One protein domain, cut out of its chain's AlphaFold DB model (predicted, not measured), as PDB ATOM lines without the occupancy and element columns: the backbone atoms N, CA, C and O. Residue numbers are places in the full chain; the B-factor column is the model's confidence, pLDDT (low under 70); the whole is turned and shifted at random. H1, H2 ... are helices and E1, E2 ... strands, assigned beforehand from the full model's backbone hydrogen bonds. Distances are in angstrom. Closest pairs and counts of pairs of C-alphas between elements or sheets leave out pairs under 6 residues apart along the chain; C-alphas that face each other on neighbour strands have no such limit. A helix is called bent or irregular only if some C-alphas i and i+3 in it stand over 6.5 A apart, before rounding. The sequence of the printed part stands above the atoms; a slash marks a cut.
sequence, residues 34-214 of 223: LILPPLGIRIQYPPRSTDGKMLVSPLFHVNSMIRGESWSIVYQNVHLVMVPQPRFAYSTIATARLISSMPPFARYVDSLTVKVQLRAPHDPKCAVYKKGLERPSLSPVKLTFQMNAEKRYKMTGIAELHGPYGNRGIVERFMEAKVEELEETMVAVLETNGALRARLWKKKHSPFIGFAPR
ATOM      1  N   LEU A  34      78.552  94.018 -20.356       71.56
ATOM      2  CA  LEU A  34      78.495  92.882 -19.432       71.56
ATOM      3  C   LEU A  34      79.630  91.896 -19.753       71.56
ATOM      4  O   LEU A  34      79.407  90.756 -20.162       71.56
ATOM      5  N   ILE A  35      80.876  92.329 -19.553       64.12
ATOM      6  CA  ILE A  35      82.033  91.434 -19.609       64.12
ATOM      7  C   ILE A  35      81.958  90.508 -18.396       64.12
ATOM      8  O   ILE A  35      82.364  90.852 -17.287       64.12
ATOM      9  N   LEU A  36      81.409  89.316 -18.608       68.38
ATOM     10  CA  LEU A  36      81.377  88.290 -17.580       68.38
ATOM     11  C   LEU A  36      82.772  87.668 -17.417       68.38
ATOM     12  O   LEU A  36      83.458  87.415 -18.421       68.38
ATOM     13  N   PRO A  37      83.204  87.406 -16.170       70.38
ATOM     14  CA  PRO A  37      84.462  86.723 -15.921       70.38
ATOM     15  C   PRO A  37      84.444  85.320 -16.552       70.38
ATOM     16  O   PRO A  37      83.367  84.724 -16.681       70.38
ATOM     17  N   PRO A  38      85.615  84.764 -16.921       78.81
ATOM     18  CA  PRO A  38      85.701  83.414 -17.460       78.81
ATOM     19  C   PRO A  38      85.012  82.402 -16.548       78.81
ATOM     20  O   PRO A  38      85.338  82.292 -15.364       78.81
ATOM     21  N   LEU A  39      84.062  81.651 -17.105       82.88
ATOM     22  CA  LEU A  39      83.246  80.714 -16.339       82.88
ATOM     23  C   LEU A  39      83.426  79.292 -16.863       82.88
ATOM     24  O   LEU A  39      83.079  78.972 -18.001       82.88
ATOM     25  N   GLY A  40      83.941  78.418 -16.000       83.38
ATOM     26  CA  GLY A  40      84.005  76.982 -16.246       83.38
ATOM     27  C   GLY A  40      82.715  76.298 -15.807       83.38
ATOM     28  O   GLY A  40      82.422  76.232 -14.616       83.38
ATOM     29  N   ILE A  41      81.960  75.747 -16.754       84.88
ATOM     30  CA  ILE A  41      80.731  74.999 -16.482       84.88
ATOM     31  C   ILE A  41      81.005  73.523 -16.720       84.88
ATOM     32  O   ILE A  41      81.443  73.132 -17.801       84.88
ATOM     33  N   ARG A  42      80.701  72.680 -15.733       85.50
ATOM     34  CA  ARG A  42      80.795  71.227 -15.872       85.50
ATOM     35  C   ARG A  42      79.427  70.581 -15.704       85.50
ATOM     36  O   ARG A  42      78.833  70.683 -14.638       85.50
ATOM     37  N   ILE A  43      78.973  69.871 -16.732       83.62
ATOM     38  CA  ILE A  43      77.702  69.137 -16.741       83.62
ATOM     39  C   ILE A  43      77.990  67.642 -16.787       83.62
ATOM     40  O   ILE A  43      78.859  67.185 -17.537       83.62
ATOM     41  N   GLN A  44      77.262  66.877 -15.978       83.06
ATOM     42  CA  GLN A  44      77.282  65.423 -16.048       83.06
ATOM     43  C   GLN A  44      76.049  64.922 -16.797       83.06
ATOM     44  O   GLN A  44      74.953  65.422 -16.563       83.06
ATOM     45  N   TYR A  45      76.218  63.940 -17.683       79.38
ATOM     46  CA  TYR A  45      75.107  63.366 -18.440       79.38
ATOM     47  C   TYR A  45      74.986  61.841 -18.245       79.38
ATOM     48  O   TYR A  45      76.002  61.157 -18.056       79.38
ATOM     49  N   PRO A  46      73.760  61.290 -18.337       74.94
ATOM     50  CA  PRO A  46      72.472  61.985 -18.375       74.94
ATOM     51  C   PRO A  46      72.230  62.726 -17.055       74.94
ATOM     52  O   PRO A  46      72.843  62.357 -16.055       74.94
ATOM     53  N   PRO A  47      71.372  63.752 -17.023       72.81
ATOM     54  CA  PRO A  47      71.024  64.418 -15.775       72.81
ATOM     55  C   PRO A  47      70.377  63.415 -14.807       72.81
ATOM     56  O   PRO A  47      69.524  62.617 -15.207       72.81
ATOM     57  N   ARG A  48      70.769  63.433 -13.527       71.31
ATOM     58  CA  ARG A  48      69.961  62.817 -12.459       71.31
ATOM     59  C   ARG A  48      68.688  63.633 -12.263       71.31
ATOM     60  O   ARG A  48      68.652  64.824 -12.557       71.31
ATOM     61  N   SER A  49      67.668  63.020 -11.673       63.62
ATOM     62  CA  SER A  49      66.456  63.729 -11.236       63.62
ATOM     63  C   SER A  49      66.759  64.904 -10.292       63.62
ATOM     64  O   SER A  49      66.037  65.894 -10.286       63.62
ATOM     65  N   THR A  50      67.862  64.836  -9.543       62.28
ATOM     66  CA  THR A  50      68.365  65.910  -8.673       62.28
ATOM     67  C   THR A  50      69.105  67.025  -9.419       62.28
ATOM     68  O   THR A  50      69.291  68.105  -8.863       62.28
ATOM     69  N   ASP A  51      69.507  66.798 -10.672       58.91
ATOM     70  CA  ASP A  51      70.328  67.722 -11.468       58.91
ATOM     71  C   ASP A  51      69.479  68.751 -12.234       58.91
ATOM     72  O   ASP A  51      70.001  69.478 -13.076       58.91
ATOM     73  N   GLY A  52      68.176  68.863 -11.938       52.53
ATOM     74  CA  GLY A  52      67.247  69.788 -12.607       52.53
ATOM     75  C   GLY A  52      67.682  71.263 -12.598       52.53
ATOM     76  O   GLY A  52      67.193  72.047 -13.403       52.53
ATOM     77  N   LYS A  53      68.650  71.634 -11.748       51.16
ATOM     78  CA  LYS A  53      69.268  72.971 -11.690       51.16
ATOM     79  C   LYS A  53      70.498  73.153 -12.600       51.16
ATOM     80  O   LYS A  53      70.926  74.284 -12.774       51.16
ATOM     81  N   MET A  54      71.068  72.091 -13.187       50.84
ATOM     82  CA  MET A  54      72.274  72.152 -14.043       50.84
ATOM     83  C   MET A  54      71.986  72.350 -15.540       50.84
ATOM     84  O   MET A  54      72.877  72.760 -16.281       50.84
ATOM     85  N   LEU A  55      70.759  72.074 -15.996       49.88
ATOM     86  CA  LEU A  55      70.296  72.432 -17.352       49.88
ATOM     87  C   LEU A  55      69.917  73.913 -17.465       49.88
ATOM     88  O   LEU A  55      69.767  74.461 -18.557       49.88
ATOM     89  N   VAL A  56      69.773  74.554 -16.314       51.16
ATOM     90  CA  VAL A  56      69.567  75.978 -16.180       51.16
ATOM     91  C   VAL A  56      70.950  76.619 -16.242       51.16
ATOM     92  O   VAL A  56      71.846  76.223 -15.500       51.16
ATOM     93  N   SER A  57      71.163  77.557 -17.168       52.53
ATOM     94  CA  SER A  57      72.452  78.247 -17.265       52.53
ATOM     95  C   SER A  57      72.897  78.757 -15.892       52.53
ATOM     96  O   SER A  57      72.071  79.308 -15.175       52.53
ATOM     97  N   PRO A  58      74.177  78.652 -15.501       51.69
ATOM     98  CA  PRO A  58      74.672  79.319 -14.293       51.69
ATOM     99  C   PRO A  58      74.544  80.846 -14.379       51.69
ATOM    100  O   PRO A  58      74.617  81.536 -13.370       51.69
ATOM    101  N   LEU A  59      74.273  81.362 -15.576       54.91
ATOM    102  CA  LEU A  59      73.847  82.723 -15.828       54.91
ATOM    103  C   LEU A  59      72.318  82.832 -15.859       54.91
ATOM    104  O   LEU A  59      71.805  83.693 -16.546       54.91
ATOM    105  N   PHE A  60      71.549  81.979 -15.174       52.34
ATOM    106  CA  PHE A  60      70.083  81.939 -15.296       52.34
ATOM    107  C   PHE A  60      69.428  83.286 -15.014       52.34
ATOM    108  O   PHE A  60      68.531  83.696 -15.740       52.34
ATOM    109  N   HIS A  61      69.916  83.976 -13.982       52.31
ATOM    110  CA  HIS A  61      69.446  85.310 -13.613       52.31
ATOM    111  C   HIS A  61      69.698  86.307 -14.747       52.31
ATOM    112  O   HIS A  61      68.886  87.183 -14.996       52.31
ATOM    113  N   VAL A  62      70.786  86.115 -15.493       54.19
ATOM    114  CA  VAL A  62      71.119  86.879 -16.690       54.19
ATOM    115  C   VAL A  62      70.330  86.373 -17.908       54.19
ATOM    116  O   VAL A  62      69.868  87.178 -18.690       54.19
ATOM    117  N   ASN A  63      70.052  85.076 -18.056       54.53
ATOM    118  CA  ASN A  63      69.250  84.527 -19.156       54.53
ATOM    119  C   ASN A  63      67.797  85.002 -19.133       54.53
ATOM    120  O   ASN A  63      67.207  85.146 -20.196       54.53
ATOM    121  N   SER A  64      67.209  85.227 -17.954       56.69
ATOM    122  CA  SER A  64      65.890  85.866 -17.857       56.69
ATOM    123  C   SER A  64      65.929  87.347 -18.237       56.69
ATOM    124  O   SER A  64      64.903  87.892 -18.618       56.69
ATOM    125  N   MET A  65      67.100  87.983 -18.141       55.97
ATOM    126  CA  MET A  65      67.323  89.383 -18.510       55.97
ATOM    127  C   MET A  65      67.846  89.548 -19.944       55.97
ATOM    128  O   MET A  65      67.801  90.650 -20.476       55.97
ATOM    129  N   ILE A  66      68.347  88.476 -20.572       61.53
ATOM    130  CA  ILE A  66      69.020  88.517 -21.870       61.53
ATOM    131  C   ILE A  66      68.296  87.649 -22.889       61.53
ATOM    132  O   ILE A  66      68.161  86.430 -22.748       61.53
ATOM    133  N   ARG A  67      67.902  88.293 -23.987       68.06
ATOM    134  CA  ARG A  67      67.255  87.636 -25.119       68.06
ATOM    135  C   ARG A  67      68.185  86.633 -25.800       68.06
ATOM    136  O   ARG A  67      69.394  86.835 -25.886       68.06
ATOM    137  N   GLY A  68      67.591  85.560 -26.323       68.00
ATOM    138  CA  GLY A  68      68.313  84.476 -26.996       68.00
ATOM    139  C   GLY A  68      69.226  84.951 -28.130       68.00
ATOM    140  O   GLY A  68      70.296  84.377 -28.328       68.00
ATOM    141  N   GLU A  69      68.850  86.024 -28.835       69.00
ATOM    142  CA  GLU A  69      69.670  86.614 -29.901       69.00
ATOM    143  C   GLU A  69      71.029  87.164 -29.435       69.00
ATOM    144  O   GLU A  69      71.962  87.198 -30.236       69.00
ATOM    145  N   SER A  70      71.164  87.528 -28.156       72.44
ATOM    146  CA  SER A  70      72.371  88.143 -27.586       72.44
ATOM    147  C   SER A  70      73.228  87.151 -26.788       72.44
ATOM    148  O   SER A  70      74.252  87.517 -26.212       72.44
ATOM    149  N   TRP A  71      72.861  85.863 -26.760       78.38
ATOM    150  CA  TRP A  71      73.612  84.831 -26.033       78.38
ATOM    151  C   TRP A  71      75.060  84.686 -26.523       78.38
ATOM    152  O   TRP A  71      75.946  84.385 -25.729       78.38
ATOM    153  N   SER A  72      75.360  84.958 -27.794       74.81
ATOM    154  CA  SER A  72      76.749  84.932 -28.284       74.81
ATOM    155  C   SER A  72      77.680  85.905 -27.556       74.81
ATOM    156  O   SER A  72      78.870  85.629 -27.472       74.81
ATOM    157  N   ILE A  73      77.149  87.012 -27.028       75.81
ATOM    158  CA  ILE A  73      77.914  88.027 -26.290       75.81
ATOM    159  C   ILE A  73      78.130  87.562 -24.848       75.81
ATOM    160  O   ILE A  73      79.231  87.609 -24.314       75.81
ATOM    161  N   VAL A  74      77.088  87.011 -24.232       75.62
ATOM    162  CA  VAL A  74      77.095  86.570 -22.830       75.62
ATOM    163  C   VAL A  74      77.984  85.348 -22.607       75.62
ATOM    164  O   VAL A  74      78.696  85.252 -21.609       75.62
ATOM    165  N   TYR A  75      77.946  84.390 -23.534       78.31
ATOM    166  CA  TYR A  75      78.671  83.124 -23.409       78.31
ATOM    167  C   TYR A  75      80.080  83.168 -24.026       78.31
ATOM    168  O   TYR A  75      80.758  82.139 -24.076       78.31
ATOM    169  N   GLN A  76      80.554  84.355 -24.427       77.88
ATOM    170  CA  GLN A  76      81.840  84.552 -25.106       77.88
ATOM    171  C   GLN A  76      83.074  84.148 -24.284       77.88
ATOM    172  O   GLN A  76      84.119  83.914 -24.872       77.88
ATOM    173  N   ASN A  77      82.947  84.028 -22.955       82.19
ATOM    174  CA  ASN A  77      84.020  83.615 -22.034       82.19
ATOM    175  C   ASN A  77      83.669  82.329 -21.259       82.19
ATOM    176  O   ASN A  77      84.159  82.085 -20.153       82.19
ATOM    177  N   VAL A  78      82.754  81.517 -21.793       85.06
ATOM    178  CA  VAL A  78      82.270  80.310 -21.114       85.06
ATOM    179  C   VAL A  78      82.964  79.064 -21.659       85.06
ATOM    180  O   VAL A  78      82.953  78.790 -22.859       85.06
ATOM    181  N   HIS A  79      83.515  78.258 -20.754       89.38
ATOM    182  CA  HIS A  79      84.107  76.961 -21.061       89.38
ATOM    183  C   HIS A  79      83.177  75.853 -20.569       89.38
ATOM    184  O   HIS A  79      83.078  75.598 -19.368       89.38
ATOM    185  N   LEU A  80      82.487  75.182 -21.492       89.56
ATOM    186  CA  LEU A  80      81.561  74.103 -21.164       89.56
ATOM    187  C   LEU A  80      82.247  72.740 -21.284       89.56
ATOM    188  O   LEU A  80      82.789  72.382 -22.328       89.56
ATOM    189  N   VAL A  81      82.179  71.945 -20.218       90.75
ATOM    190  CA  VAL A  81      82.692  70.576 -20.166       90.75
ATOM    191  C   VAL A  81      81.557  69.616 -19.829       90.75
ATOM    192  O   VAL A  81      81.031  69.620 -18.719       90.75
ATOM    193  N   MET A  82      81.208  68.741 -20.764       88.31
ATOM    194  CA  MET A  82      80.239  67.668 -20.563       88.31
ATOM    195  C   MET A  82      80.973  66.347 -20.334       88.31
ATOM    196  O   MET A  82      81.807  65.935 -21.143       88.31
ATOM    197  N   VAL A  83      80.676  65.675 -19.224       87.62
ATOM    198  CA  VAL A  83      81.285  64.390 -18.850       87.62
ATOM    199  C   VAL A  83      80.210  63.348 -18.551       87.62
ATOM    200  O   VAL A  83      79.134  63.713 -18.079       87.62
ATOM    201  N   PRO A  84      80.470  62.053 -18.784       83.00
ATOM    202  CA  PRO A  84      79.524  61.027 -18.380       83.00
ATOM    203  C   PRO A  84      79.464  60.960 -16.852       83.00
ATOM    204  O   PRO A  84      80.450  61.251 -16.162       83.00
ATOM    205  N   GLN A  85      78.318  60.556 -16.312       79.75
ATOM    206  CA  GLN A  85      78.218  60.260 -14.889       79.75
ATOM    207  C   GLN A  85      79.162  59.115 -14.472       79.75
ATOM    208  O   GLN A  85      79.434  58.204 -15.259       79.75
ATOM    209  N   PRO A  86      79.642  59.108 -13.215       72.38
ATOM    210  CA  PRO A  86      80.417  57.989 -12.691       72.38
ATOM    211  C   PRO A  86      79.654  56.669 -12.849       72.38
ATOM    212  O   PRO A  86      78.466  56.603 -12.542       72.38
ATOM    213  N   ARG A  87      80.348  55.615 -13.299       65.06
ATOM    214  CA  ARG A  87      79.797  54.265 -13.571       65.06
ATOM    215  C   ARG A  87      78.818  54.183 -14.745       65.06
ATOM    216  O   ARG A  87      78.289  53.110 -15.024       65.06
ATOM    217  N   PHE A  88      78.629  55.278 -15.465       65.00
ATOM    218  CA  PHE A  88      77.811  55.311 -16.654       65.00
ATOM    219  C   PHE A  88      78.662  54.989 -17.884       65.00
ATOM    220  O   PHE A  88      79.309  55.858 -18.464       65.00
ATOM    221  N   ALA A  89      78.721  53.705 -18.233       58.00
ATOM    222  CA  ALA A  89      79.440  53.211 -19.401       58.00
ATOM    223  C   ALA A  89      78.437  52.601 -20.379       58.00
ATOM    224  O   ALA A  89      77.705  51.684 -20.010       58.00
ATOM    225  N   TYR A  90      78.416  53.085 -21.619       59.38
ATOM    226  CA  TYR A  90      77.548  52.523 -22.650       59.38
ATOM    227  C   TYR A  90      78.283  51.567 -23.593       59.38
ATOM    228  O   TYR A  90      79.472  51.724 -23.862       59.38
ATOM    229  N   SER A  91      77.544  50.606 -24.147       52.12
ATOM    230  CA  SER A  91      77.944  49.775 -25.295       52.12
ATOM    231  C   SER A  91      77.708  50.463 -26.651       52.12
ATOM    232  O   SER A  91      78.303  50.089 -27.654       52.12
ATOM    233  N   THR A  92      76.854  51.483 -26.688       51.25
ATOM    234  CA  THR A  92      76.452  52.247 -27.877       51.25
ATOM    235  C   THR A  92      76.430  53.719 -27.491       51.25
ATOM    236  O   THR A  92      75.980  54.038 -26.394       51.25
ATOM    237  N   ILE A  93      76.948  54.631 -28.322       53.19
ATOM    238  CA  ILE A  93      76.862  56.057 -27.988       53.19
ATOM    239  C   ILE A  93      75.380  56.377 -27.852       53.19
ATOM    240  O   ILE A  93      74.618  56.294 -28.806       53.19
ATOM    241  N   ALA A  94      74.945  56.716 -26.644       55.09
ATOM    242  CA  ALA A  94      73.621  57.267 -26.444       55.09
ATOM    243  C   ALA A  94      73.647  58.732 -26.893       55.09
ATOM    244  O   ALA A  94      73.500  59.640 -26.073       55.09
ATOM    245  N   THR A  95      73.887  58.951 -28.187       61.91
ATOM    246  CA  THR A  95      73.873  60.244 -28.886       61.91
ATOM    247  C   THR A  95      72.601  60.993 -28.517       61.91
ATOM    248  O   THR A  95      72.668  62.131 -28.068       61.91
ATOM    249  N   ALA A  96      71.461  60.296 -28.501       63.19
ATOM    250  CA  ALA A  96      70.186  60.823 -28.020       63.19
ATOM    251  C   ALA A  96      70.237  61.369 -26.576       63.19
ATOM    252  O   ALA A  96      69.735  62.459 -26.307       63.19
ATOM    253  N   ARG A  97      70.871  60.655 -25.630       71.06
ATOM    254  CA  ARG A  97      70.976  61.128 -24.237       71.06
ATOM    255  C   ARG A  97      71.954  62.288 -24.102       71.06
ATOM    256  O   ARG A  97      71.676  63.212 -23.342       71.06
ATOM    257  N   LEU A  98      73.061  62.258 -24.840       75.44
ATOM    258  CA  LEU A  98      74.013  63.365 -24.892       75.44
ATOM    259  C   LEU A  98      73.337  64.641 -25.416       75.44
ATOM    260  O   LEU A  98      73.431  65.675 -24.761       75.44
ATOM    261  N   ILE A  99      72.599  64.541 -26.527       75.50
ATOM    262  CA  ILE A  99      71.827  65.642 -27.119       75.50
ATOM    263  C   ILE A  99      70.795  66.170 -26.120       75.50
ATOM    264  O   ILE A  99      70.768  67.364 -25.851       75.50
ATOM    265  N   SER A 100      70.001  65.288 -25.500       73.12
ATOM    266  CA  SER A 100      68.989  65.698 -24.511       73.12
ATOM    267  C   SER A 100      69.576  66.380 -23.269       73.12
ATOM    268  O   SER A 100      68.880  67.114 -22.577       73.12
ATOM    269  N   SER A 101      70.859  66.136 -22.983       75.00
ATOM    270  CA  SER A 101      71.573  66.732 -21.850       75.00
ATOM    271  C   SER A 101      72.336  67.999 -22.238       75.00
ATOM    272  O   SER A 101      72.960  68.619 -21.376       75.00
ATOM    273  N   MET A 102      72.359  68.359 -23.524       80.31
ATOM    274  CA  MET A 102      73.094  69.520 -23.995       80.31
ATOM    275  C   MET A 102      72.296  70.784 -23.686       80.31
ATOM    276  O   MET A 102      71.156  70.919 -24.137       80.31
ATOM    277  N   PRO A 103      72.861  71.729 -22.920       79.38
ATOM    278  CA  PRO A 103      72.130  72.936 -22.601       79.38
ATOM    279  C   PRO A 103      71.943  73.791 -23.867       79.38
ATOM    280  O   PRO A 103      72.853  73.858 -24.699       79.38
ATOM    281  N   PRO A 104      70.824  74.527 -24.003       78.56
ATOM    282  CA  PRO A 104      70.552  75.359 -25.180       78.56
ATOM    283  C   PRO A 104      71.646  76.388 -25.497       78.56
ATOM    284  O   PRO A 104      71.815  76.770 -26.660       78.56
ATOM    285  N   PHE A 105      72.390  76.823 -24.472       79.75
ATOM    286  CA  PHE A 105      73.477  77.788 -24.601       79.75
ATOM    287  C   PHE A 105      74.804  77.178 -25.091       79.75
ATOM    288  O   PHE A 105      75.713  77.923 -25.444       79.75
ATOM    289  N   ALA A 106      74.936  75.843 -25.155       84.00
ATOM    290  CA  ALA A 106      76.177  75.147 -25.529       84.00
ATOM    291  C   ALA A 106      76.738  75.569 -26.896       84.00
ATOM    292  O   ALA A 106      77.937  75.478 -27.124       84.00
ATOM    293  N   ARG A 107      75.884  76.051 -27.800       83.94
ATOM    294  CA  ARG A 107      76.268  76.545 -29.133       83.94
ATOM    295  C   ARG A 107      76.789  77.988 -29.158       83.94
ATOM    296  O   ARG A 107      77.193  78.462 -30.213       83.94
ATOM    297  N   TYR A 108      76.745  78.696 -28.031       83.12
ATOM    298  CA  TYR A 108      77.204  80.087 -27.906       83.12
ATOM    299  C   TYR A 108      78.451  80.218 -27.026       83.12
ATOM    300  O   TYR A 108      79.039  81.290 -26.965       83.12
ATOM    301  N   VAL A 109      78.860  79.133 -26.365       86.75
ATOM    302  CA  VAL A 109      80.034  79.113 -25.487       86.75
ATOM    303  C   VAL A 109      81.321  79.341 -26.265       86.75
ATOM    304  O   VAL A 109      81.433  78.991 -27.447       86.75
ATOM    305  N   ASP A 110      82.321  79.875 -25.575       88.06
ATOM    306  CA  ASP A 110      83.658  80.066 -26.115       88.06
ATOM    307  C   ASP A 110      84.280  78.734 -26.545       88.06
ATOM    308  O   ASP A 110      84.650  78.543 -27.706       88.06
ATOM    309  N   SER A 111      84.282  77.765 -25.627       91.12
ATOM    310  CA  SER A 111      84.839  76.433 -25.853       91.12
ATOM    311  C   SER A 111      83.934  75.334 -25.307       91.12
ATOM    312  O   SER A 111      83.259  75.505 -24.287       91.12
ATOM    313  N   LEU A 112      83.955  74.186 -25.978       93.25
ATOM    314  CA  LEU A 112      83.130  73.031 -25.648       93.25
ATOM    315  C   LEU A 112      83.989  71.773 -25.623       93.25
ATOM    316  O   LEU A 112      84.634  71.433 -26.610       93.25
ATOM    317  N   THR A 113      83.977  71.052 -24.509       93.69
ATOM    318  CA  THR A 113      84.575  69.722 -24.394       93.69
ATOM    319  C   THR A 113      83.500  68.714 -24.035       93.69
ATOM    320  O   THR A 113      82.889  68.816 -22.976       93.69
ATOM    321  N   VAL A 114      83.313  67.698 -24.868       91.75
ATOM    322  CA  VAL A 114      82.411  66.579 -24.590       91.75
ATOM    323  C   VAL A 114      83.235  65.311 -24.479       91.75
ATOM    324  O   VAL A 114      83.910  64.915 -25.424       91.75
ATOM    325  N   LYS A 115      83.195  64.673 -23.310       90.44
ATOM    326  CA  LYS A 115      83.839  63.383 -23.056       90.44
ATOM    327  C   LYS A 115      82.784  62.297 -23.085       90.44
ATOM    328  O   LYS A 115      81.734  62.484 -22.481       90.44
ATOM    329  N   VAL A 116      83.074  61.167 -23.717       87.00
ATOM    330  CA  VAL A 116      82.214  59.980 -23.784       87.00
ATOM    331  C   VAL A 116      83.019  58.756 -23.387       87.00
ATOM    332  O   VAL A 116      84.166  58.599 -23.798       87.00
ATOM    333  N   GLN A 117      82.421  57.890 -22.570       84.69
ATOM    334  CA  GLN A 117      83.024  56.625 -22.173       84.69
ATOM    335  C   GLN A 117      82.168  55.463 -22.671       84.69
ATOM    336  O   GLN A 117      80.978  55.367 -22.367       84.69
ATOM    337  N   LEU A 118      82.799  54.584 -23.441       82.31
ATOM    338  CA  LEU A 118      82.188  53.437 -24.089       82.31
ATOM    339  C   LEU A 118      82.910  52.152 -23.692       82.31
ATOM    340  O   LEU A 118      84.014  52.172 -23.145       82.31
ATOM    341  N   ARG A 119      82.286  51.022 -24.001       78.50
ATOM    342  CA  ARG A 119      82.889  49.695 -23.908       78.50
ATOM    343  C   ARG A 119      82.914  49.070 -25.291       78.50
ATOM    344  O   ARG A 119      81.856  48.894 -25.892       78.50
ATOM    345  N   ALA A 120      84.109  48.758 -25.785       77.31
ATOM    346  CA  ALA A 120      84.253  48.095 -27.071       77.31
ATOM    347  C   ALA A 120      83.732  46.647 -27.000       77.31
ATOM    348  O   ALA A 120      83.897  45.992 -25.963       77.31
ATOM    349  N   PRO A 121      83.115  46.142 -28.086       71.25
ATOM    350  CA  PRO A 121      82.675  44.758 -28.171       71.25
ATOM    351  C   PRO A 121      83.872  43.803 -28.135       71.25
ATOM    352  O   PRO A 121      85.000  44.166 -28.475       71.25
ATOM    353  N   HIS A 122      83.615  42.565 -27.718       64.75
ATOM    354  CA  HIS A 122      84.612  41.498 -27.708       64.75
ATOM    355  C   HIS A 122      84.505  40.635 -28.970       64.75
ATOM    356  O   HIS A 122      83.407  40.480 -29.504       64.75
ATOM    357  N   ASP A 123      85.617  40.040 -29.416       60.59
ATOM    358  CA  ASP A 123      85.586  39.028 -30.473       60.59
ATOM    359  C   ASP A 123      85.055  37.694 -29.920       60.59
ATOM    360  O   ASP A 123      85.738  37.057 -29.112       60.59
ATOM    361  N   PRO A 124      83.878  37.207 -30.349       55.47
ATOM    362  CA  PRO A 124      83.387  35.898 -29.927       55.47
ATOM    363  C   PRO A 124      84.296  34.738 -30.378       55.47
ATOM    364  O   PRO A 124      84.194  33.645 -29.822       55.47
ATOM    365  N   LYS A 125      85.195  34.945 -31.355       53.38
ATOM    366  CA  LYS A 125      86.130  33.926 -31.866       53.38
ATOM    367  C   LYS A 125      87.439  33.826 -31.076       53.38
ATOM    368  O   LYS A 125      88.223  32.913 -31.336       53.38
ATOM    369  N   CYS A 126      87.686  34.701 -30.097       51.19
ATOM    370  CA  CYS A 126      88.815  34.561 -29.174       51.19
ATOM    371  C   CYS A 126      88.566  33.389 -28.203       51.19
ATOM    372  O   CYS A 126      88.205  33.570 -27.047       51.19
ATOM    373  N   ALA A 127      88.774  32.160 -28.681       41.38
ATOM    374  CA  ALA A 127      88.545  30.893 -27.984       41.38
ATOM    375  C   ALA A 127      89.560  30.575 -26.860       41.38
ATOM    376  O   ALA A 127      89.792  29.411 -26.539       41.38
ATOM    377  N   VAL A 128      90.163  31.582 -26.218       45.34
ATOM    378  CA  VAL A 128      91.009  31.387 -25.023       45.34
ATOM    379  C   VAL A 128      90.153  31.519 -23.758       45.34
ATOM    380  O   VAL A 128      90.543  32.130 -22.771       45.34
ATOM    381  N   TYR A 129      88.958  30.935 -23.779       48.91
ATOM    382  CA  TYR A 129      88.150  30.728 -22.584       48.91
ATOM    383  C   TYR A 129      88.308  29.274 -22.171       48.91
ATOM    384  O   TYR A 129      87.437  28.431 -22.385       48.91
ATOM    385  N   LYS A 130      89.462  28.962 -21.574       41.75
ATOM    386  CA  LYS A 130      89.529  27.785 -20.709       41.75
ATOM    387  C   LYS A 130      88.499  28.012 -19.602       41.75
ATOM    388  O   LYS A 130      88.568  29.021 -18.900       41.75
ATOM    389  N   LYS A 131      87.523  27.102 -19.509       37.94
ATOM    390  CA  LYS A 131      86.503  27.044 -18.450       37.94
ATOM    391  C   LYS A 131      87.144  27.413 -17.104       37.94
ATOM    392  O   LYS A 131      87.962  26.649 -16.607       37.94
ATOM    393  N   GLY A 132      86.795  28.577 -16.556       48.44
ATOM    394  CA  GLY A 132      87.214  28.996 -15.214       48.44
ATOM    395  C   GLY A 132      87.884  30.368 -15.101       48.44
ATOM    396  O   GLY A 132      87.928  30.879 -13.989       48.44
ATOM    397  N   LEU A 133      88.356  30.991 -16.190       46.28
ATOM    398  CA  LEU A 133      88.869  32.368 -16.128       46.28
ATOM    399  C   LEU A 133      87.800  33.410 -16.477       46.28
ATOM    400  O   LEU A 133      86.960  33.210 -17.352       46.28
ATOM    401  N   GLU A 134      87.865  34.498 -15.721       47.81
ATOM    402  CA  GLU A 134      86.946  35.623 -15.588       47.81
ATOM    403  C   GLU A 134      86.324  36.128 -16.901       47.81
ATOM    404  O   GLU A 134      86.922  36.090 -17.977       47.81
ATOM    405  N   ARG A 135      85.087  36.635 -16.789       50.34
ATOM    406  CA  ARG A 135      84.334  37.272 -17.883       50.34
ATOM    407  C   ARG A 135      85.233  38.250 -18.662       50.34
ATOM    408  O   ARG A 135      85.993  38.973 -18.018       50.34
ATOM    409  N   PRO A 136      85.108  38.356 -20.002       50.75
ATOM    410  CA  PRO A 136      85.877  39.326 -20.775       50.75
ATOM    411  C   PRO A 136      85.749  40.722 -20.174       50.75
ATOM    412  O   PRO A 136      84.663  41.306 -20.161       50.75
ATOM    413  N   SER A 137      86.866  41.272 -19.694       57.53
ATOM    414  CA  SER A 137      86.932  42.692 -19.370       57.53
ATOM    415  C   SER A 137      86.800  43.458 -20.682       57.53
ATOM    416  O   SER A 137      87.684  43.408 -21.539       57.53
ATOM    417  N   LEU A 138      85.654  44.109 -20.880       68.38
ATOM    418  CA  LEU A 138      85.407  44.944 -22.050       68.38
ATOM    419  C   LEU A 138      86.430  46.082 -22.069       68.38
ATOM    420  O   LEU A 138      86.623  46.744 -21.051       68.38
ATOM    421  N   SER A 139      87.064  46.321 -23.219       72.50
ATOM    422  CA  SER A 139      88.056  47.394 -23.350       72.50
ATOM    423  C   SER A 139      87.356  48.753 -23.236       72.50
ATOM    424  O   SER A 139      86.499  49.050 -24.079       72.50
ATOM    425  N   PRO A 140      87.637  49.573 -22.202       80.56
ATOM    426  CA  PRO A 140      87.019  50.878 -22.091       80.56
ATOM    427  C   PRO A 140      87.623  51.808 -23.143       80.56
ATOM    428  O   PRO A 140      88.836  51.876 -23.341       80.56
ATOM    429  N   VAL A 141      86.742  52.538 -23.813       85.12
ATOM    430  CA  VAL A 141      87.062  53.501 -24.861       85.12
ATOM    431  C   VAL A 141      86.638  54.879 -24.375       85.12
ATOM    432  O   VAL A 141      85.505  55.075 -23.939       85.12
ATOM    433  N   LYS A 142      87.543  55.847 -24.449       88.81
ATOM    434  CA  LYS A 142      87.313  57.246 -24.094       88.81
ATOM    435  C   LYS A 142      87.343  58.072 -25.371       88.81
ATOM    436  O   LYS A 142      88.397  58.215 -25.984       88.81
ATOM    437  N   LEU A 143      86.199  58.622 -25.755       91.00
ATOM    438  CA  LEU A 143      86.090  59.568 -26.861       91.00
ATOM    439  C   LEU A 143      85.999  60.990 -26.313       91.00
ATOM    440  O   LEU A 143      85.393  61.227 -25.270       91.00
ATOM    441  N   THR A 144      86.610  61.948 -26.997       92.06
ATOM    442  CA  THR A 144      86.552  63.362 -26.632       92.06
ATOM    443  C   THR A 144      86.377  64.219 -27.880       92.06
ATOM    444  O   THR A 144      87.217  64.176 -28.775       92.06
ATOM    445  N   PHE A 145      85.323  65.032 -27.897       93.69
ATOM    446  CA  PHE A 145      85.156  66.173 -28.794       93.69
ATOM    447  C   PHE A 145      85.644  67.432 -28.070       93.69
ATOM    448  O   PHE A 145      85.264  67.665 -26.920       93.69
ATOM    449  N   GLN A 146      86.482  68.244 -28.711       94.44
ATOM    450  CA  GLN A 146      86.962  69.515 -28.153       94.44
ATOM    451  C   GLN A 146      86.907  70.618 -29.200       94.44
ATOM    452  O   GLN A 146      87.609  70.524 -30.199       94.44
ATOM    453  N   MET A 147      86.160  71.684 -28.929       94.56
ATOM    454  CA  MET A 147      86.107  72.926 -29.698       94.56
ATOM    455  C   MET A 147      86.731  74.060 -28.879       94.56
ATOM    456  O   MET A 147      86.407  74.214 -27.702       94.56
ATOM    457  N   ASN A 148      87.618  74.847 -29.491       91.69
ATOM    458  CA  ASN A 148      88.228  76.028 -28.867       91.69
ATOM    459  C   ASN A 148      87.468  77.332 -29.199       91.69
ATOM    460  O   ASN A 148      86.529  77.322 -29.994       91.69
ATOM    461  N   ALA A 149      87.940  78.450 -28.637       87.56
ATOM    462  CA  ALA A 149      87.443  79.809 -28.883       87.56
ATOM    463  C   ALA A 149      87.340  80.182 -30.372       87.56
ATOM    464  O   ALA A 149      86.353  80.751 -30.838       87.56
ATOM    465  N   GLU A 150      88.339  79.768 -31.160       89.12
ATOM    466  CA  GLU A 150      88.397  79.970 -32.616       89.12
ATOM    467  C   GLU A 150      87.374  79.125 -33.393       89.12
ATOM    468  O   GLU A 150      87.341  79.183 -34.619       89.12
ATOM    469  N   LYS A 151      86.562  78.321 -32.698       89.19
ATOM    470  CA  LYS A 151      85.600  77.363 -33.263       89.19
ATOM    471  C   LYS A 151      86.268  76.270 -34.100       89.19
ATOM    472  O   LYS A 151      85.645  75.620 -34.935       89.19
ATOM    473  N   ARG A 152      87.543  75.995 -33.810       91.88
ATOM    474  CA  ARG A 152      88.267  74.840 -34.336       91.88
ATOM    475  C   ARG A 152      88.063  73.643 -33.423       91.88
ATOM    476  O   ARG A 152      88.425  73.698 -32.242       91.88
ATOM    477  N   TYR A 153      87.548  72.550 -33.971       94.19
ATOM    478  CA  TYR A 153      87.275  71.339 -33.208       94.19
ATOM    479  C   TYR A 153      88.241  70.194 -33.533       94.19
ATOM    480  O   TYR A 153      88.843  70.138 -34.605       94.19
ATOM    481  N   LYS A 154      88.423  69.280 -32.581       94.56
ATOM    482  CA  LYS A 154      89.153  68.022 -32.761       94.56
ATOM    483  C   LYS A 154      88.465  66.876 -32.030       94.56
ATOM    484  O   LYS A 154      87.816  67.082 -31.004       94.56
ATOM    485  N   MET A 155      88.703  65.677 -32.541       93.44
ATOM    486  CA  MET A 155      88.236  64.407 -32.010       93.44
ATOM    487  C   MET A 155      89.412  63.573 -31.518       93.44
ATOM    488  O   MET A 155      90.483  63.545 -32.131       93.44
ATOM    489  N   THR A 156      89.227  62.890 -30.397       91.75
ATOM    490  CA  THR A 156      90.229  61.993 -29.816       91.75
ATOM    491  C   THR A 156      89.542  60.730 -29.312       91.75
ATOM    492  O   THR A 156      88.583  60.837 -28.555       91.75
ATOM    493  N   GLY A 157      90.027  59.554 -29.701       90.94
ATOM    494  CA  GLY A 157      89.601  58.253 -29.192       90.94
ATOM    495  C   GLY A 157      90.780  57.509 -28.573       90.94
ATOM    496  O   GLY A 157      91.796  57.305 -29.229       90.94
ATOM    497  N   ILE A 158      90.670  57.130 -27.302       90.31
ATOM    498  CA  ILE A 158      91.705  56.377 -26.586       90.31
ATOM    499  C   ILE A 158      91.072  55.136 -25.969       90.31
ATOM    500  O   ILE A 158      90.147  55.259 -25.166       90.31
ATOM    501  N   ALA A 159      91.586  53.955 -26.296       86.75
ATOM    502  CA  ALA A 159      91.150  52.700 -25.691       86.75
ATOM    503  C   ALA A 159      92.202  52.108 -24.748       86.75
ATOM    504  O   ALA A 159      93.397  52.128 -25.039       86.75
ATOM    505  N   GLU A 160      91.756  51.518 -23.645       83.38
ATOM    506  CA  GLU A 160      92.586  50.644 -22.812       83.38
ATOM    507  C   GLU A 160      92.329  49.195 -23.250       83.38
ATOM    508  O   GLU A 160      91.224  48.674 -23.108       83.38
ATOM    509  N   LEU A 161      93.332  48.546 -23.852       74.19
ATOM    510  CA  LEU A 161      93.183  47.185 -24.373       74.19
ATOM    511  C   LEU A 161      93.223  46.153 -23.247       74.19
ATOM    512  O   LEU A 161      94.285  45.881 -22.682       74.19
ATOM    513  N   HIS A 162      92.087  45.500 -23.018       67.38
ATOM    514  CA  HIS A 162      91.995  44.297 -22.199       67.38
ATOM    515  C   HIS A 162      91.997  43.044 -23.092       67.38
ATOM    516  O   HIS A 162      91.221  42.932 -24.043       67.38
ATOM    517  N   GLY A 163      92.870  42.082 -22.778       60.94
ATOM    518  CA  GLY A 163      92.993  40.811 -23.506       60.94
ATOM    519  C   GLY A 163      94.080  40.782 -24.598       60.94
ATOM    520  O   GLY A 163      94.818  41.758 -24.773       60.94
ATOM    521  N   PRO A 164      94.241  39.642 -25.301       55.06
ATOM    522  CA  PRO A 164      95.296  39.428 -26.295       55.06
ATOM    523  C   PRO A 164      95.154  40.333 -27.533       55.06
ATOM    524  O   PRO A 164      94.076  40.836 -27.844       55.06
ATOM    525  N   TYR A 165      96.267  40.533 -28.251       52.81
ATOM    526  CA  TYR A 165      96.420  41.489 -29.364       52.81
ATOM    527  C   TYR A 165      95.387  41.355 -30.502       52.81
ATOM    528  O   TYR A 165      95.163  42.329 -31.219       52.81
ATOM    529  N   GLY A 166      94.717  40.201 -30.638       54.62
ATOM    530  CA  GLY A 166      93.668  39.959 -31.641       54.62
ATOM    531  C   GLY A 166      92.461  40.901 -31.546       54.62
ATOM    532  O   GLY A 166      91.828  41.184 -32.556       54.62
ATOM    533  N   ASN A 167      92.201  41.487 -30.373       66.88
ATOM    534  CA  ASN A 167      91.102  42.444 -30.206       66.88
ATOM    535  C   ASN A 167      91.421  43.852 -30.733       66.88
ATOM    536  O   ASN A 167      90.508  44.667 -30.850       66.88
ATOM    537  N   ARG A 168      92.683  44.170 -31.064       78.44
ATOM    538  CA  ARG A 168      93.081  45.543 -31.420       78.44
ATOM    539  C   ARG A 168      92.326  46.073 -32.638       78.44
ATOM    540  O   ARG A 168      91.739  47.140 -32.537       78.44
ATOM    541  N   GLY A 169      92.289  45.317 -33.737       79.94
ATOM    542  CA  GLY A 169      91.619  45.759 -34.967       79.94
ATOM    543  C   GLY A 169      90.104  45.923 -34.809       79.94
ATOM    544  O   GLY A 169      89.506  46.804 -35.418       79.94
ATOM    545  N   ILE A 170      89.473  45.119 -33.947       80.12
ATOM    546  CA  ILE A 170      88.040  45.239 -33.639       80.12
ATOM    547  C   ILE A 170      87.778  46.498 -32.812       80.12
ATOM    548  O   ILE A 170      86.860  47.255 -33.119       80.12
ATOM    549  N   VAL A 171      88.596  46.740 -31.785       82.75
ATOM    550  CA  VAL A 171      88.487  47.942 -30.951       82.75
ATOM    551  C   VAL A 171      88.786  49.196 -31.773       82.75
ATOM    552  O   VAL A 171      88.105  50.198 -31.598       82.75
ATOM    553  N   GLU A 172      89.746  49.140 -32.695       86.56
ATOM    554  CA  GLU A 172      90.090  50.235 -33.608       86.56
ATOM    555  C   GLU A 172      88.923  50.602 -34.529       86.56
ATOM    556  O   GLU A 172      88.456  51.735 -34.474       86.56
ATOM    557  N   ARG A 173      88.348  49.631 -35.252       86.06
ATOM    558  CA  ARG A 173      87.158  49.864 -36.094       86.06
ATOM    559  C   ARG A 173      85.955  50.353 -35.294       86.06
ATOM    560  O   ARG A 173      85.196  51.204 -35.750       86.06
ATOM    561  N   PHE A 174      85.768  49.818 -34.087       85.62
ATOM    562  CA  PHE A 174      84.731  50.303 -33.183       85.62
ATOM    563  C   PHE A 174      84.980  51.764 -32.790       85.62
ATOM    564  O   PHE A 174      84.047  52.560 -32.802       85.62
ATOM    565  N   MET A 175      86.219  52.135 -32.459       87.81
ATOM    566  CA  MET A 175      86.573  53.522 -32.158       87.81
ATOM    567  C   MET A 175      86.327  54.437 -33.350       87.81
ATOM    568  O   MET A 175      85.724  55.483 -33.151       87.81
ATOM    569  N   GLU A 176      86.746  54.054 -34.555       89.50
ATOM    570  CA  GLU A 176      86.536  54.829 -35.783       89.50
ATOM    571  C   GLU A 176      85.052  55.138 -35.998       89.50
ATOM    572  O   GLU A 176      84.670  56.309 -36.028       89.50
ATOM    573  N   ALA A 177      84.204  54.105 -36.002       87.81
ATOM    574  CA  ALA A 177      82.762  54.263 -36.186       87.81
ATOM    575  C   ALA A 177      82.121  55.139 -35.096       87.81
ATOM    576  O   ALA A 177      81.221  55.935 -35.356       87.81
ATOM    577  N   LYS A 178      82.575  55.003 -33.846       86.88
ATOM    578  CA  LYS A 178      82.036  55.778 -32.720       86.88
ATOM    579  C   LYS A 178      82.566  57.212 -32.679       86.88
ATOM    580  O   LYS A 178      81.873  58.112 -32.216       86.88
ATOM    581  N   VAL A 179      83.771  57.458 -33.175       89.75
ATOM    582  CA  VAL A 179      84.290  58.813 -33.357       89.75
ATOM    583  C   VAL A 179      83.491  59.551 -34.423       89.75
ATOM    584  O   VAL A 179      83.108  60.690 -34.176       89.75
ATOM    585  N   GLU A 180      83.214  58.904 -35.552       88.88
ATOM    586  CA  GLU A 180      82.396  59.460 -36.632       88.88
ATOM    587  C   GLU A 180      80.979  59.795 -36.142       88.88
ATOM    588  O   GLU A 180      80.570  60.950 -36.211       88.88
ATOM    589  N   GLU A 181      80.296  58.841 -35.498       88.44
ATOM    590  CA  GLU A 181      78.953  59.049 -34.931       88.44
ATOM    591  C   GLU A 181      78.908  60.227 -33.934       88.44
ATOM    592  O   GLU A 181      77.967  61.031 -33.926       88.44
ATOM    593  N   LEU A 182      79.925  60.352 -33.071       88.31
ATOM    594  CA  LEU A 182      80.011  61.466 -32.127       88.31
ATOM    595  C   LEU A 182      80.285  62.792 -32.845       88.31
ATOM    596  O   LEU A 182      79.710  63.807 -32.463       88.31
ATOM    597  N   GLU A 183      81.156  62.800 -33.852       89.88
ATOM    598  CA  GLU A 183      81.459  63.997 -34.636       89.88
ATOM    599  C   GLU A 183      80.207  64.521 -35.341       89.88
ATOM    600  O   GLU A 183      79.855  65.682 -35.136       89.88
ATOM    601  N   GLU A 184      79.496  63.666 -36.077       88.56
ATOM    602  CA  GLU A 184      78.251  64.022 -36.767       88.56
ATOM    603  C   GLU A 184      77.214  64.593 -35.800       88.56
ATOM    604  O   GLU A 184      76.632  65.648 -36.048       88.56
ATOM    605  N   THR A 185      77.038  63.944 -34.648       87.44
ATOM    606  CA  THR A 185      76.101  64.399 -33.616       87.44
ATOM    607  C   THR A 185      76.466  65.785 -33.093       87.44
ATOM    608  O   THR A 185      75.604  66.652 -32.952       87.44
ATOM    609  N   MET A 186      77.744  66.007 -32.787       88.06
ATOM    610  CA  MET A 186      78.209  67.285 -32.254       88.06
ATOM    611  C   MET A 186      78.103  68.397 -33.293       88.06
ATOM    612  O   MET A 186      77.642  69.490 -32.967       88.06
ATOM    613  N   VAL A 187      78.492  68.120 -34.539       88.31
ATOM    614  CA  VAL A 187      78.380  69.070 -35.648       88.31
ATOM    615  C   VAL A 187      76.916  69.428 -35.878       88.31
ATOM    616  O   VAL A 187      76.594  70.610 -35.841       88.31
ATOM    617  N   ALA A 188      76.009  68.451 -35.968       85.25
ATOM    618  CA  ALA A 188      74.583  68.702 -36.171       85.25
ATOM    619  C   ALA A 188      73.975  69.614 -35.090       85.25
ATOM    620  O   ALA A 188      73.206  70.525 -35.399       85.25
ATOM    621  N   VAL A 189      74.342  69.426 -33.816       83.00
ATOM    622  CA  VAL A 189      73.854  70.295 -32.732       83.00
ATOM    623  C   VAL A 189      74.424  71.714 -32.848       83.00
ATOM    624  O   VAL A 189      73.693  72.693 -32.665       83.00
ATOM    625  N   LEU A 190      75.712  71.847 -33.169       84.50
ATOM    626  CA  LEU A 190      76.387  73.142 -33.284       84.50
ATOM    627  C   LEU A 190      75.956  73.925 -34.538       84.50
ATOM    628  O   LEU A 190      75.803  75.146 -34.470       84.50
ATOM    629  N   GLU A 191      75.693  73.245 -35.653       79.88
ATOM    630  CA  GLU A 191      75.282  73.842 -36.931       79.88
ATOM    631  C   GLU A 191      73.901  74.501 -36.899       79.88
ATOM    632  O   GLU A 191      73.605  75.337 -37.754       79.88
ATOM    633  N   THR A 192      73.081  74.215 -35.882       73.50
ATOM    634  CA  THR A 192      71.824  74.947 -35.649       73.50
ATOM    635  C   THR A 192      72.031  76.458 -35.480       73.50
ATOM    636  O   THR A 192      71.090  77.232 -35.641       73.50
ATOM    637  N   ASN A 193      73.253  76.899 -35.164       74.88
ATOM    638  CA  ASN A 193      73.645  78.301 -35.160       74.88
ATOM    639  C   ASN A 193      74.360  78.660 -36.476       74.88
ATOM    640  O   ASN A 193      75.525  78.313 -36.677       74.88
ATOM    641  N   GLY A 194      73.687  79.416 -37.350       71.19
ATOM    642  CA  GLY A 194      74.227  79.811 -38.657       71.19
ATOM    643  C   GLY A 194      75.551  80.589 -38.590       71.19
ATOM    644  O   GLY A 194      76.421  80.381 -39.433       71.19
ATOM    645  N   ALA A 195      75.754  81.417 -37.558       74.06
ATOM    646  CA  ALA A 195      77.007  82.156 -37.369       74.06
ATOM    647  C   ALA A 195      78.164  81.240 -36.936       74.06
ATOM    648  O   ALA A 195      79.317  81.464 -37.311       74.06
ATOM    649  N   LEU A 196      77.863  80.192 -36.161       78.75
ATOM    650  CA  LEU A 196      78.847  79.182 -35.774       78.75
ATOM    651  C   LEU A 196      79.202  78.276 -36.956       78.75
ATOM    652  O   LEU A 196      80.378  77.987 -37.159       78.75
ATOM    653  N   ARG A 197      78.209  77.885 -37.762       78.50
ATOM    654  CA  ARG A 197      78.379  77.016 -38.935       78.50
ATOM    655  C   ARG A 197      79.452  77.527 -39.898       78.50
ATOM    656  O   ARG A 197      80.297  76.752 -40.323       78.50
ATOM    657  N   ALA A 198      79.473  78.828 -40.185       80.06
ATOM    658  CA  ALA A 198      80.461  79.425 -41.090       80.06
ATOM    659  C   ALA A 198      81.906  79.410 -40.547       80.06
ATOM    660  O   ALA A 198      82.854  79.597 -41.306       80.06
ATOM    661  N   ARG A 199      82.085  79.219 -39.234       82.44
ATOM    662  CA  ARG A 199      83.384  79.283 -38.542       82.44
ATOM    663  C   ARG A 199      83.872  77.925 -38.045       82.44
ATOM    664  O   ARG A 199      85.044  77.800 -37.693       82.44
ATOM    665  N   LEU A 200      82.982  76.939 -37.967       86.75
ATOM    666  CA  LEU A 200      83.285  75.625 -37.423       86.75
ATOM    667  C   LEU A 200      84.256  74.896 -38.358       86.75
ATOM    668  O   LEU A 200      83.947  74.646 -39.520       86.75
ATOM    669  N   TRP A 201      85.443  74.557 -37.854       90.12
ATOM    670  CA  TRP A 201      86.489  73.944 -38.676       90.12
ATOM    671  C   TRP A 201      87.212  72.803 -37.959       90.12
ATOM    672  O   TRP A 201      87.618  72.930 -36.802       90.12
ATOM    673  N   LYS A 202      87.450  71.689 -38.655       92.31
ATOM    674  CA  LYS A 202      88.168  70.524 -38.115       92.31
ATOM    675  C   LYS A 202      89.684  70.757 -38.086       92.31
ATOM    676  O   LYS A 202      90.292  71.118 -39.093       92.31
ATOM    677  N   LYS A 203      90.343  70.537 -36.944       90.31
ATOM    678  CA  LYS A 203      91.811  70.648 -36.833       90.31
ATOM    679  C   LYS A 203      92.522  69.584 -37.678       90.31
ATOM    680  O   LYS A 203      92.070  68.444 -37.768       90.31
ATOM    681  N   LYS A 204      93.689  69.951 -38.229       79.38
ATOM    682  CA  LYS A 204      94.600  69.013 -38.908       79.38
ATOM    683  C   LYS A 204      94.958  67.864 -37.950       79.38
ATOM    684  O   LYS A 204      95.200  68.118 -36.771       79.38
ATOM    685  N   HIS A 205      94.976  66.628 -38.456       82.50
ATOM    686  CA  HIS A 205      95.224  65.385 -37.696       82.50
ATOM    687  C   HIS A 205      94.110  64.956 -36.717       82.50
ATOM    688  O   HIS A 205      94.357  64.191 -35.788       82.50
ATOM    689  N   SER A 206      92.880  65.433 -36.922       82.69
ATOM    690  CA  SER A 206      91.675  64.890 -36.287       82.69
ATOM    691  C   SER A 206      90.964  63.920 -37.247       82.69
ATOM    692  O   SER A 206      90.844  64.262 -38.423       82.69
ATOM    693  N   PRO A 207      90.405  62.791 -36.777       87.00
ATOM    694  CA  PRO A 207      90.466  62.300 -35.402       87.00
ATOM    695  C   PRO A 207      91.826  61.686 -35.047       87.00
ATOM    696  O   PRO A 207      92.472  61.060 -35.877       87.00
ATOM    697  N   PHE A 208      92.235  61.830 -33.788       89.38
ATOM    698  CA  PHE A 208      93.351  61.063 -33.233       89.38
ATOM    699  C   PHE A 208      92.810  59.806 -32.554       89.38
ATOM    700  O   PHE A 208      92.033  59.919 -31.606       89.38
ATOM    701  N   ILE A 209      93.226  58.625 -33.006       89.12
ATOM    702  CA  ILE A 209      92.829  57.341 -32.423       89.12
ATOM    703  C   ILE A 209      94.079  56.631 -31.913       89.12
ATOM    704  O   ILE A 209      95.089  56.549 -32.609       89.12
ATOM    705  N   GLY A 210      94.026  56.141 -30.679       88.38
ATOM    706  CA  GLY A 210      95.164  55.487 -30.054       88.38
ATOM    707  C   GLY A 210      94.781  54.545 -28.924       88.38
ATOM    708  O   GLY A 210      93.627  54.433 -28.512       88.38
ATOM    709  N   PHE A 211      95.797  53.870 -28.401       85.88
ATOM    710  CA  PHE A 211      95.664  52.927 -27.302       85.88
ATOM    711  C   PHE A 211      96.514  53.395 -26.126       85.88
ATOM    712  O   PHE A 211      97.664  53.794 -26.307       85.88
ATOM    713  N   ALA A 212      95.944  53.360 -24.924       82.19
ATOM    714  CA  ALA A 212      96.685  53.660 -23.712       82.19
ATOM    715  C   ALA A 212      97.790  52.605 -23.501       82.19
ATOM    716  O   ALA A 212      97.559  51.416 -23.763       82.19
ATOM    717  N   PRO A 213      98.984  53.005 -23.026       67.44
ATOM    718  CA  PRO A 213     100.027  52.052 -22.674       67.44
ATOM    719  C   PRO A 213      99.507  51.108 -21.582       67.44
ATOM    720  O   PRO A 213      98.883  51.548 -20.617       67.44
ATOM    721  N   ARG A 214      99.751  49.798 -21.732       56.62
ATOM    722  CA  ARG A 214      99.441  48.825 -20.677       56.62
ATOM    723  C   ARG A 214     100.287  49.173 -19.456       56.62
ATOM    724  O   ARG A 214     101.507  49.054 -19.516       56.62
TER     725      ARG A 214
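What this domain is: This is residues 34 to 214 of the 223 residues of an uncharacterized protein of Zymoseptoria tritici ST99CH_1A5 (UniProt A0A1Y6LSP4). A twisted wall of six strands has one long helix, H5, slantwise over E4 and E5 on one face, with the small helix H3 on that same face over E2; no named helix covers the other face. The short helices H1 and H2 sit beyond one end of the strands, and beyond the opposite end the long loop of residues 120 to 139 reaches out, its residues 129 to 135 sticking out free. The printed part has 181 residues, with six named helices and six named strands in the order E1 H1 H2 E2 H3 H4 E3 E4 E5 H5 H6 E6, a mixed class of helices and strands. The sheet is mixed, in the order E1 E2 E3 E4 E5 E6. The whole is only just compact, close to loose, with a radius of gyration of the C-alphas of 18.9 A, and it is elongated, spanning 65 by 39 by 25 A.

Where its parts are: E1, residues 39 to 45, begins at C-alpha 39 (83.246, 80.714, -16.339) and is 19.3 A long. H1 is residues 60 to 63, and H2 is residues 68 to 74. E2, residues 78 to 84, is 19.7 A long. H3 is residues 95 to 100, and H4 is residues 104 to 107. E3, residues 111 to 119, measures 26.9 A, E4, residues 140 to 147, 23.3 A, and E5, residues 152 to 159, 23.9 A. H5, residues 165 to 191, begins at C-alpha 165 (96.420, 41.489, -29.364) and is 39.4 A long. H6 is residues 194 to 197. E6, residues 208 to 211, ends at C-alpha 211 (95.664, 52.927, -27.302). H2 is irregular, with C-alphas 69 and 72 7.5 A apart, as is H4, with C-alphas 104 and 107 7.1 A apart; H5 is only just irregular, with C-alphas 166 and 169 7.0 A apart.

How they stand to each other: E1 and E6 are the edge strands of the sheet. E1 and E2 are parallel, with N 43 and O 81 at 2.9 A, within hydrogen-bond range. E2 and E3 are parallel, with N 82 and O 113 at 2.8 A. E3, E4 and E5 form a meander, each strand the antiparallel neighbour of the one before, and both of its pairs are hairpins; N 114 and O 145 are 2.8 A apart, and N 144 and O 156 2.7 A. E5 and E6 are parallel, with N 157 and O 208 at 2.8 A. Three strand-helix-strand units, parallel neighbour strands with helices between, have right-handed crossovers: E1, H1 H2, E2; E2, H3 H4, E3; and E5, H5 H6, E6. H3 and H5 on the same face of the sheet make two layers, helices over strands. H5 has a height over the sheet of 8.0 A, and the C-alphas of Gly 157 and Met 175 are its closest to E5, at 6.4 A. H3 and H5 touch, the closest C-alphas being those of Thr 95 and Thr 185 at 6.7 A. H4 only grazes the sheet with its residues 105 to 107. H1, H2 and H6 are not on the sheet. H5 and H6 only just touch, only at the corner, with 3 pairs of C-alphas within 8 A, the closest those of Glu 191 and Arg 197 at 4.9 A. Every O i to N i+4 pair is within hydrogen-bond range in H3, against 21 of 23 in H5 and 1 of 3 in H2, where 3 of 4 O i to N i+3 pairs are; H1, H4 and H6 are too short for such a pair.

The domain as a whole: The C-alphas farthest apart, those of Leu 34 and Lys 131, are 66.3 A apart. The printed part has no cut. The links E1 to H1 and E3 to E4 are long, with 14 and 20 residues. The mean pLDDT of the printed part is 74.9, and 58 residues are under 70, among them residues 49 to 69 and 122 to 138.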